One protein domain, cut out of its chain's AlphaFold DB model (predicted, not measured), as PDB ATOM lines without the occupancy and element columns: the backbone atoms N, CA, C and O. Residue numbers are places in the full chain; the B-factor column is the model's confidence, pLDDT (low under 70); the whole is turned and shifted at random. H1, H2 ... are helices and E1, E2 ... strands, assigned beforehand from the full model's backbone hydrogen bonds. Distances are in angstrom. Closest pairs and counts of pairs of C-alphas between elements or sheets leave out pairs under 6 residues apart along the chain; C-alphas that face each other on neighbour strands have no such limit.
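What this domain is: This is residues 1 to 77 of the 85 residues of the protein "Heme oxygenase" of Chryseobacterium nematophagum (UniProt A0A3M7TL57). A long, narrow, twisted antiparallel sheet of four strands has one short helix, H1, packed over one face toward one end, while a long loop, residues 15 to 34, reaches to the other end. The printed part has 77 residues, with E1, E2, E3, H1 and E4 along the chain and the sheet order E2 - E1 - E3 - E4; the class is mixed, helices and strands. The outline is a rod, spanning 43 by 20 by 17 A, only just loose and close to compact, with a radius of gyration of the C-alphas of 14.0 A.

Where its parts are: E3, residues 35 to 46, is the longest strand, 34.0 A. E1 is residues 2 to 9, 22.6 A, from C-alpha 2 at (315.063, 124.293, 245.032). E2 is residues 12 to 14, 6.8 A. E4, residues 70 to 77, 21.7 A, ends with C-alpha 77 at (339.790, 138.297, 227.519). H1 is residues 57 to 66, 14.4 A.

How they stand to each other: Inner strands E1 and E3 are antiparallel at 159 degrees, with N 4 and O 44 at 2.8 A. E3 and E4 are antiparallel at 154 degrees, with N 39 and O 73 at 2.8 A. E1 and E2 form a hairpin at 142 degrees, with N 7 and O 14 at 2.8 A. Edge strands E2 and E4 are apart. H1 is on the sheet in two layers, a helix on one face, at a height over the sheet of 7.5 A. It lies only just over E1, on which 3 of its 10 C-alphas fall, and runs only just across the strands, at 63 degrees to E1 on the local plane. The closest C-alphas of E3 and H1, those of Tyr 42 and Cys 64, are 6.1 A apart. In H1 every O i to N i+4 pair is within hydrogen-bond range.

The domain as a whole: The C-alphas farthest apart, those of Ile 33 and Asp 49, are 44.5 A apart. The printed part has no cut. The link E2 to E3 is long, 20 residues. Residues 19 to 36 and 76 to 77 have pLDDT under 70.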
ATOM      1  N   MET A   1     310.760 123.442 246.867       88.56
ATOM      2  CA  MET A   1     311.493 124.610 246.347       88.56
ATOM      3  C   MET A   1     312.950 124.227 246.301       88.56
ATOM      4  O   MET A   1     313.437 123.646 247.270       88.56
ATOM      5  N   LYS A   2     313.636 124.567 245.213       91.50
ATOM      6  CA  LYS A   2     315.063 124.293 245.032       91.50
ATOM      7  C   LYS A   2     315.807 125.576 244.690       91.50
ATOM      8  O   LYS A   2     315.254 126.467 244.049       91.50
ATOM      9  N   THR A   3     317.064 125.664 245.104       90.94
ATOM     10  CA  THR A   3     317.961 126.736 244.669       90.94
ATOM     11  C   THR A   3     318.689 126.286 243.411       90.94
ATOM     12  O   THR A   3     319.310 125.223 243.404       90.94
ATOM     13  N   ILE A   4     318.606 127.086 242.353       90.94
ATOM     14  CA  ILE A   4     319.360 126.893 241.113       90.94
ATOM     15  C   ILE A   4     320.394 128.002 240.950       90.94
ATOM     16  O   ILE A   4     320.241 129.096 241.500       90.94
ATOM     17  N   THR A   5     321.410 127.722 240.142       91.75
ATOM     18  CA  THR A   5     322.417 128.700 239.740       91.75
ATOM     19  C   THR A   5     322.269 128.998 238.256       91.75
ATOM     20  O   THR A   5     322.252 128.076 237.438       91.75
ATOM     21  N   LEU A   6     322.169 130.281 237.910       91.94
ATOM     22  CA  LEU A   6     322.163 130.765 236.531       91.94
ATOM     23  C   LEU A   6     323.308 131.753 236.324       91.94
ATOM     24  O   LEU A   6     323.564 132.604 237.169       91.94
ATOM     25  N   TYR A   7     323.972 131.669 235.182       90.81
ATOM     26  CA  TYR A   7     325.043 132.565 234.775       90.81
ATOM     27  C   TYR A   7     324.544 133.438 233.637       90.81
ATOM     28  O   TYR A   7     324.237 132.939 232.550       90.81
ATOM     29  N   ARG A   8     324.477 134.743 233.882       89.50
ATOM     30  CA  ARG A   8     324.176 135.740 232.862       89.50
ATOM     31  C   ARG A   8     325.468 136.289 232.285       89.50
ATOM     32  O   ARG A   8     326.329 136.773 233.019       89.50
ATOM     33  N   PHE A   9     325.555 136.271 230.966       86.81
ATOM     34  CA  PHE A   9     326.645 136.860 230.210       86.81
ATOM     35  C   PHE A   9     326.064 137.647 229.039       86.81
ATOM     36  O   PHE A   9     325.449 137.064 228.146       86.81
ATOM     37  N   LYS A  10     326.228 138.976 229.061       83.94
ATOM     38  CA  LYS A  10     325.577 139.897 228.113       83.94
ATOM     39  C   LYS A  10     324.056 139.644 228.066       83.94
ATOM     40  O   LYS A  10     323.384 139.734 229.099       83.94
ATOM     41  N   ASP A  11     323.543 139.286 226.892       84.81
ATOM     42  CA  ASP A  11     322.133 138.992 226.617       84.81
ATOM     43  C   ASP A  11     321.816 137.486 226.641       84.81
ATOM     44  O   ASP A  11     320.789 137.053 226.128       84.81
ATOM     45  N   SER A  12     322.700 136.670 227.222       86.31
ATOM     46  CA  SER A  12     322.528 135.224 227.341       86.31
ATOM     47  C   SER A  12     322.504 134.776 228.800       86.31
ATOM     48  O   SER A  12     323.140 135.380 229.669       86.31
ATOM     49  N   VAL A  13     321.770 133.694 229.068       90.19
ATOM     50  CA  VAL A  13     321.689 133.035 230.374       90.19
ATOM     51  C   VAL A  13     321.975 131.552 230.188       90.19
ATOM     52  O   VAL A  13     321.493 130.931 229.245       90.19
ATOM     53  N   THR A  14     322.774 130.983 231.081       89.31
ATOM     54  CA  THR A  14     323.237 129.594 231.007       89.31
ATOM     55  C   THR A  14     323.256 128.960 232.396       89.31
ATOM     56  O   THR A  14     323.383 129.653 233.399       89.31
ATOM     57  N   GLN A  15     323.146 127.635 232.489       87.50
ATOM     58  CA  GLN A  15     323.249 126.918 233.774       87.50
ATOM     59  C   GLN A  15     324.695 126.594 234.181       87.50
ATOM     60  O   GLN A  15     324.946 126.081 235.268       87.50
ATOM     61  N   LYS A  16     325.658 126.847 233.294       84.25
ATOM     62  CA  LYS A  16     327.081 126.588 233.516       84.25
ATOM     63  C   LYS A  16     327.846 127.866 233.253       84.25
ATOM     64  O   LYS A  16     327.507 128.580 232.318       84.25
ATOM     65  N   ILE A  17     328.886 128.118 234.041       80.31
ATOM     66  CA  ILE A  17     329.738 129.280 233.817       80.31
ATOM     67  C   ILE A  17     330.279 129.219 232.379       80.31
ATOM     68  O   ILE A  17     330.825 128.179 231.984       80.31
ATOM     69  N   PRO A  18     330.081 130.264 231.556       71.00
ATOM     70  CA  PRO A  18     330.655 130.278 230.224       71.00
ATOM     71  C   PRO A  18     332.176 130.184 230.368       71.00
ATOM     72  O   PRO A  18     332.781 130.915 231.153       71.00
ATOM     73  N   PHE A  19     332.787 129.239 229.651       62.06
ATOM     74  CA  PHE A  19     334.239 129.124 229.585       62.06
ATOM     75  C   PHE A  19     334.777 130.354 228.854       62.06
ATOM     76  O   PHE A  19     334.807 130.403 227.629       62.06
ATOM     77  N   LEU A  20     335.158 131.365 229.625       61.53
ATOM     78  CA  LEU A  20     335.928 132.501 229.148       61.53
ATOM     79  C   LEU A  20     337.402 132.143 229.368       61.53
ATOM     80  O   LEU A  20     337.830 131.913 230.504       61.53
ATOM     81  N   GLU A  21     338.160 132.007 228.277       48.72
ATOM     82  CA  GLU A  21     339.613 131.808 228.303       48.72
ATOM     83  C   GLU A  21     340.266 133.055 228.906       48.72
ATOM     84  O   GLU A  21     340.550 134.024 228.215       48.72
ATOM     85  N   GLY A  22     340.386 133.078 230.232       51.16
ATOM     86  CA  GLY A  22     340.679 134.332 230.915       51.16
ATOM     87  C   GLY A  22     340.643 134.254 232.429       51.16
ATOM     88  O   GLY A  22     340.131 135.164 233.081       51.16
ATOM     89  N   LYS A  23     341.127 133.155 233.023       42.91
ATOM     90  CA  LYS A  23     341.340 133.109 234.475       42.91
ATOM     91  C   LYS A  23     342.539 133.985 234.828       42.91
ATOM     92  O   LYS A  23     343.662 133.500 234.906       42.91
ATOM     93  N   SER A  24     342.277 135.254 235.103       48.44
ATOM     94  CA  SER A  24     343.172 136.064 235.916       48.44
ATOM     95  C   SER A  24     342.358 136.693 237.040       48.44
ATOM     96  O   SER A  24     341.506 137.543 236.800       48.44
ATOM     97  N   MET A  25     342.582 136.228 238.275       48.56
ATOM     98  CA  MET A  25     342.161 136.948 239.481       48.56
ATOM     99  C   MET A  25     343.040 138.196 239.585       48.56
ATOM    100  O   MET A  25     344.050 138.183 240.285       48.56
ATOM    101  N   LEU A  26     342.709 139.249 238.840       49.94
ATOM    102  CA  LEU A  26     343.415 140.519 238.968       49.94
ATOM    103  C   LEU A  26     342.867 141.287 240.163       49.94
ATOM    104  O   LEU A  26     341.657 141.415 240.357       49.94
ATOM    105  N   ASN A  27     343.790 141.795 240.973       46.16
ATOM    106  CA  ASN A  27     343.472 142.733 242.033       46.16
ATOM    107  C   ASN A  27     342.890 144.003 241.395       46.16
ATOM    108  O   ASN A  27     343.292 144.403 240.305       46.16
ATOM    109  N   SER A  28     341.942 144.634 242.084       53.84
ATOM    110  CA  SER A  28     341.037 145.705 241.628       53.84
ATOM    111  C   SER A  28     341.662 146.955 240.977       53.84
ATOM    112  O   SER A  28     340.932 147.881 240.647       53.84
ATOM    113  N   SER A  29     342.982 147.025 240.819       53.41
ATOM    114  CA  SER A  29     343.719 148.195 240.329       53.41
ATOM    115  C   SER A  29     344.204 148.087 238.876       53.41
ATOM    116  O   SER A  29     344.690 149.081 238.352       53.41
ATOM    117  N   GLU A  30     344.068 146.932 238.215       49.75
ATOM    118  CA  GLU A  30     344.574 146.711 236.837       49.75
ATOM    119  C   GLU A  30     343.458 146.521 235.789       49.75
ATOM    120  O   GLU A  30     343.727 146.270 234.617       49.75
ATOM    121  N   ILE A  31     342.194 146.659 236.203       53.38
ATOM    122  CA  ILE A  31     341.008 146.406 235.366       53.38
ATOM    123  C   ILE A  31     340.833 147.474 234.270       53.38
ATOM    124  O   ILE A  31     340.340 147.156 233.196       53.38
ATOM    125  N   ASP A  32     341.293 148.710 234.485       50.91
ATOM    126  CA  ASP A  32     341.114 149.824 233.532       50.91
ATOM    127  C   ASP A  32     341.882 149.662 232.201       50.91
ATOM    128  O   ASP A  32     341.652 150.422 231.261       50.91
ATOM    129  N   ILE A  33     342.804 148.696 232.098       52.59
ATOM    130  CA  ILE A  33     343.691 148.528 230.929       52.59
ATOM    131  C   ILE A  33     343.294 147.307 230.071       52.59
ATOM    132  O   ILE A  33     343.788 147.145 228.956       52.59
ATOM    133  N   LEU A  34     342.395 146.445 230.558       55.44
ATOM    134  CA  LEU A  34     342.105 145.140 229.959       55.44
ATOM    135  C   LEU A  34     340.647 145.042 229.497       55.44
ATOM    136  O   LEU A  34     339.735 145.451 230.210       55.44
ATOM    137  N   ASP A  35     340.416 144.418 228.336       59.72
ATOM    138  CA  ASP A  35     339.073 144.000 227.915       59.72
ATOM    139  C   ASP A  35     338.574 142.898 228.868       59.72
ATOM    140  O   ASP A  35     338.851 141.701 228.691       59.72
ATOM    141  N   THR A  36     337.878 143.307 229.931       65.44
ATOM    142  CA  THR A  36     337.262 142.391 230.891       65.44
ATOM    143  C   THR A  36     335.822 142.078 230.506       65.44
ATOM    144  O   THR A  36     334.982 142.971 230.400       65.44
ATOM    145  N   GLU A  37     335.517 140.798 230.362       76.19
ATOM    146  CA  GLU A  37     334.168 140.274 230.203       76.19
ATOM    147  C   GLU A  37     333.545 139.997 231.577       76.19
ATOM    148  O   GLU A  37     334.165 139.390 232.453       76.19
ATOM    149  N   LYS A  38     332.298 140.435 231.776       82.00
ATOM    150  CA  LYS A  38     331.574 140.294 233.047       82.00
ATOM    151  C   LYS A  38     330.514 139.201 232.951       82.00
ATOM    152  O   LYS A  38     329.600 139.288 232.132       82.00
ATOM    153  N   VAL A  39     330.592 138.219 233.844       86.06
ATOM    154  CA  VAL A  39     329.566 137.187 234.050       86.06
ATOM    155  C   VAL A  39     328.963 137.375 235.430       86.06
ATOM    156  O   VAL A  39     329.682 137.508 236.414       86.06
ATOM    157  N   ILE A  40     327.640 137.356 235.525       88.88
ATOM    158  CA  ILE A  40     326.942 137.448 236.807       88.88
ATOM    159  C   ILE A  40     326.334 136.086 237.120       88.88
ATOM    160  O   ILE A  40     325.529 135.565 236.351       88.88
ATOM    161  N   GLU A  41     326.727 135.505 238.243       90.94
ATOM    162  CA  GLU A  41     326.130 134.298 238.799       90.94
ATOM    163  C   GLU A  41     324.955 134.684 239.695       90.94
ATOM    164  O   GLU A  41     325.122 135.477 240.614       90.94
ATOM    165  N   TYR A  42     323.783 134.108 239.461       91.69
ATOM    166  CA  TYR A  42     322.569 134.313 240.240       91.69
ATOM    167  C   TYR A  42     322.185 133.022 240.953       91.69
ATOM    168  O   TYR A  42     322.033 131.979 240.315       91.69
ATOM    169  N   MET A  43     321.960 133.106 242.264       91.31
ATOM    170  CA  MET A  43     321.330 132.040 243.044       91.31
ATOM    171  C   MET A  43     319.842 132.349 243.175       91.31
ATOM    172  O   MET A  43     319.469 133.368 243.761       91.31
ATOM    173  N   ILE A  44     318.992 131.495 242.614       90.75
ATOM    174  CA  ILE A  44     317.550 131.746 242.502       90.75
ATOM    175  C   ILE A  44     316.784 130.593 243.142       90.75
ATOM    176  O   ILE A  44     317.069 129.428 242.874       90.75
ATOM    177  N   GLU A  45     315.809 130.911 243.989       91.31
ATOM    178  CA  GLU A  45     314.878 129.929 244.547       91.31
ATOM    179  C   GLU A  45     313.692 129.758 243.596       91.31
ATOM    180  O   GLU A  45     312.963 130.705 243.313       91.31
ATOM    181  N   VAL A  46     313.513 128.543 243.087       89.50
ATOM    182  CA  VAL A  46     312.484 128.194 242.104       89.50
ATOM    183  C   VAL A  46     311.655 127.000 242.588       89.50
ATOM    184  O   VAL A  46     312.012 126.314 243.554       89.50
ATOM    185  N   SER A  47     310.521 126.743 241.927       90.69
ATOM    186  CA  SER A  47     309.740 125.523 242.175       90.69
ATOM    187  C   SER A  47     310.566 124.272 241.854       90.69
ATOM    188  O   SER A  47     311.475 124.315 241.023       90.69
ATOM    189  N   ASP A  48     310.246 123.142 242.486       89.44
ATOM    190  CA  ASP A  48     310.916 121.870 242.184       89.44
ATOM    191  C   ASP A  48     310.703 121.452 240.720       89.44
ATOM    192  O   ASP A  48     311.631 120.935 240.095       89.44
ATOM    193  N   ASP A  49     309.547 121.808 240.152       90.00
ATOM    194  CA  ASP A  49     309.167 121.586 238.749       90.00
ATOM    195  C   ASP A  49     309.845 122.540 237.752       90.00
ATOM    196  O   ASP A  49     309.564 122.484 236.558       90.00
ATOM    197  N   PHE A  50     310.716 123.446 238.213       89.44
ATOM    198  CA  PHE A  50     311.446 124.332 237.311       89.44
ATOM    199  C   PHE A  50     312.347 123.521 236.378       89.44
ATOM    200  O   PHE A  50     313.220 122.776 236.845       89.44
ATOM    201  N   ASP A  51     312.183 123.758 235.082       89.44
ATOM    202  CA  ASP A  51     313.035 123.245 234.022       89.44
ATOM    203  C   ASP A  51     313.531 124.416 233.178       89.44
ATOM    204  O   ASP A  51     312.740 125.252 232.756       89.44
ATOM    205  N   PHE A  52     314.838 124.479 232.952       88.12
ATOM    206  CA  PHE A  52     315.475 125.567 232.220       88.12
ATOM    207  C   PHE A  52     315.069 125.590 230.744       88.12
ATOM    208  O   PHE A  52     314.938 126.674 230.184       88.12
ATOM    209  N   GLU A  53     314.828 124.427 230.130       89.44
ATOM    210  CA  GLU A  53     314.458 124.338 228.708       89.44
ATOM    211  C   GLU A  53     313.040 124.860 228.421       89.44
ATOM    212  O   GLU A  53     312.706 125.136 227.271       89.44
ATOM    213  N   ASN A  54     312.221 125.040 229.463       92.06
ATOM    214  CA  ASN A  54     310.862 125.567 229.346       92.06
ATOM    215  C   ASN A  54     310.791 127.104 229.327       92.06
ATOM    216  O   ASN A  54     309.691 127.633 229.191       92.06
ATOM    217  N   TYR A  55     311.915 127.807 229.500       89.50
ATOM    218  CA  TYR A  55     311.955 129.269 229.552       89.50
ATOM    219  C   TYR A  55     312.754 129.845 228.392       89.50
ATOM    220  O   TYR A  55     313.869 129.404 228.099       89.50
ATOM    221  N   ASP A  56     312.229 130.910 227.798       91.12
ATOM    222  CA  ASP A  56     312.977 131.694 226.824       91.12
ATOM    223  C   ASP A  56     314.049 132.555 227.509       91.12
ATOM    224  O   ASP A  56     313.950 132.936 228.681       91.12
ATOM    225  N   THR A  57     315.067 132.962 226.748       87.94
ATOM    226  CA  THR A  57     316.160 133.816 227.244       87.94
ATOM    227  C   THR A  57     315.650 135.082 227.942       87.94
ATOM    228  O   THR A  57     316.177 135.470 228.982       87.94
ATOM    229  N   THR A  58     314.601 135.716 227.413       90.94
ATOM    230  CA  THR A  58     314.000 136.920 228.011       90.94
ATOM    231  C   THR A  58     313.404 136.635 229.390       90.94
ATOM    232  O   THR A  58     313.568 137.437 230.312       90.94
ATOM    233  N   GLU A  59     312.746 135.487 229.555       92.19
ATOM    234  CA  GLU A  59     312.163 135.072 230.832       92.19
ATOM    235  C   GLU A  59     313.255 134.710 231.841       92.19
ATOM    236  O   GLU A  59     313.182 135.114 233.000       92.19
ATOM    237  N   LEU A  60     314.319 134.038 231.394       91.62
ATOM    238  CA  LEU A  60     315.489 133.734 232.218       91.62
ATOM    239  C   LEU A  60     316.221 135.006 232.678       91.62
ATOM    240  O   LEU A  60     316.659 135.086 233.829       91.62
ATOM    241  N   ILE A  61     316.329 136.026 231.819       91.00
ATOM    242  CA  ILE A  61     316.885 137.338 232.190       91.00
ATOM    243  C   ILE A  61     315.993 138.015 233.233       91.00
ATOM    244  O   ILE A  61     316.502 138.536 234.230       91.00
ATOM    245  N   ALA A  62     314.673 138.002 233.030       91.12
ATOM    246  CA  ALA A  62     313.729 138.541 234.003       91.12
ATOM    247  C   ALA A  62     313.854 137.814 235.348       91.12
ATOM    248  O   ALA A  62     313.918 138.472 236.385       91.12
ATOM    249  N   LEU A  63     313.995 136.486 235.328       90.25
ATOM    250  CA  LEU A  63     314.199 135.666 236.517       90.25
ATOM    251  C   LEU A  63     315.485 136.066 237.257       90.25
ATOM    252  O   LEU A  63     315.444 136.301 238.464       90.25
ATOM    253  N   CYS A  64     316.603 136.242 236.545       88.44
ATOM    254  CA  CYS A  64     317.850 136.743 237.134       88.44
ATOM    255  C   CYS A  64     317.651 138.100 237.830       88.44
ATOM    256  O   CYS A  64     318.116 138.289 238.951       88.44
ATOM    257  N   ASN A  65     316.895 139.015 237.217       87.56
ATOM    258  CA  ASN A  65     316.616 140.337 237.790       87.56
ATOM    259  C   ASN A  65     315.724 140.295 239.047       87.56
ATOM    260  O   ASN A  65     315.653 141.291 239.762       87.56
ATOM    261  N   THR A  66     315.045 139.177 239.328       88.19
ATOM    262  CA  THR A  66     314.282 139.006 240.579       88.19
ATOM    263  C   THR A  66     315.148 138.551 241.753       88.19
ATOM    264  O   THR A  66     314.730 138.681 242.905       88.19
ATOM    265  N   SER A  67     316.355 138.032 241.493       86.44
ATOM    266  CA  SER A  67     317.248 137.574 242.555       86.44
ATOM    267  C   SER A  67     318.119 138.702 243.100       86.44
ATOM    268  O   SER A  67     318.845 139.375 242.373       86.44
ATOM    269  N   ASN A  68     318.107 138.844 244.426       83.56
ATOM    270  CA  ASN A  68     319.002 139.737 245.165       83.56
ATOM    271  C   ASN A  68     320.335 139.065 245.545       83.56
ATOM    272  O   ASN A  68     321.178 139.696 246.180       83.56
ATOM    273  N   LYS A  69     320.518 137.777 245.217       88.75
ATOM    274  CA  LYS A  69     321.722 137.000 245.537       88.75
ATOM    275  C   LYS A  69     322.496 136.729 244.254       88.75
ATOM    276  O   LYS A  69     322.179 135.786 243.527       88.75
ATOM    277  N   PHE A  70     323.518 137.543 244.008       89.44
ATOM    278  CA  PHE A  70     324.393 137.385 242.854       89.44
ATOM    279  C   PHE A  70     325.875 137.546 243.205       89.44
ATOM    280  O   PHE A  70     326.226 138.202 244.186       89.44
ATOM    281  N   VAL A  71     326.736 136.933 242.395       86.06
ATOM    282  CA  VAL A  71     328.198 137.050 242.448       86.06
ATOM    283  C   VAL A  71     328.682 137.524 241.084       86.06
ATOM    284  O   VAL A  71     328.329 136.951 240.054       86.06
ATOM    285  N   GLU A  72     329.484 138.584 241.063       85.31
ATOM    286  CA  GLU A  72     330.060 139.107 239.827       85.31
ATOM    287  C   GLU A  72     331.433 138.489 239.572       85.31
ATOM    288  O   GLU A  72     332.359 138.633 240.371       85.31
ATOM    289  N   HIS A  73     331.569 137.833 238.428       82.88
ATOM    290  CA  HIS A  73     332.814 137.262 237.938       82.88
ATOM    291  C   HIS A  73     333.339 138.128 236.793       82.88
ATOM    292  O   HIS A  73     332.629 138.386 235.821       82.88
ATOM    293  N   HIS A  74     334.590 138.565 236.904       77.75
ATOM    294  CA  HIS A  74     335.274 139.339 235.872       77.75
ATOM    295  C   HIS A  74     336.349 138.456 235.236       77.75
ATOM    296  O   HIS A  74     337.191 137.896 235.939       77.75
ATOM    297  N   PHE A  75     336.298 138.310 233.915       73.50
ATOM    298  CA  PHE A  75     337.216 137.495 233.125       73.50
ATOM    299  C   PHE A  75     338.021 138.392 232.200       73.50
ATOM    300  O   PHE A  75     337.460 139.222 231.497       73.50
ATOM    301  N   VAL A  76     339.337 138.219 232.166       66.88
ATOM    302  CA  VAL A  76     340.212 138.995 231.281       66.88
ATOM    303  C   VAL A  76     340.265 138.296 229.929       66.88
ATOM    304  O   VAL A  76     340.707 137.155 229.873       66.88
ATOM    305  N   THR A  77     339.833 138.945 228.848       60.16
ATOM    306  CA  THR A  77     339.790 138.297 227.519       60.16
ATOM    307  C   THR A  77     340.979 138.600 226.625       60.16
ATOM    308  O   THR A  77     341.246 137.846 225.692       60.16
TER     309      THR A  77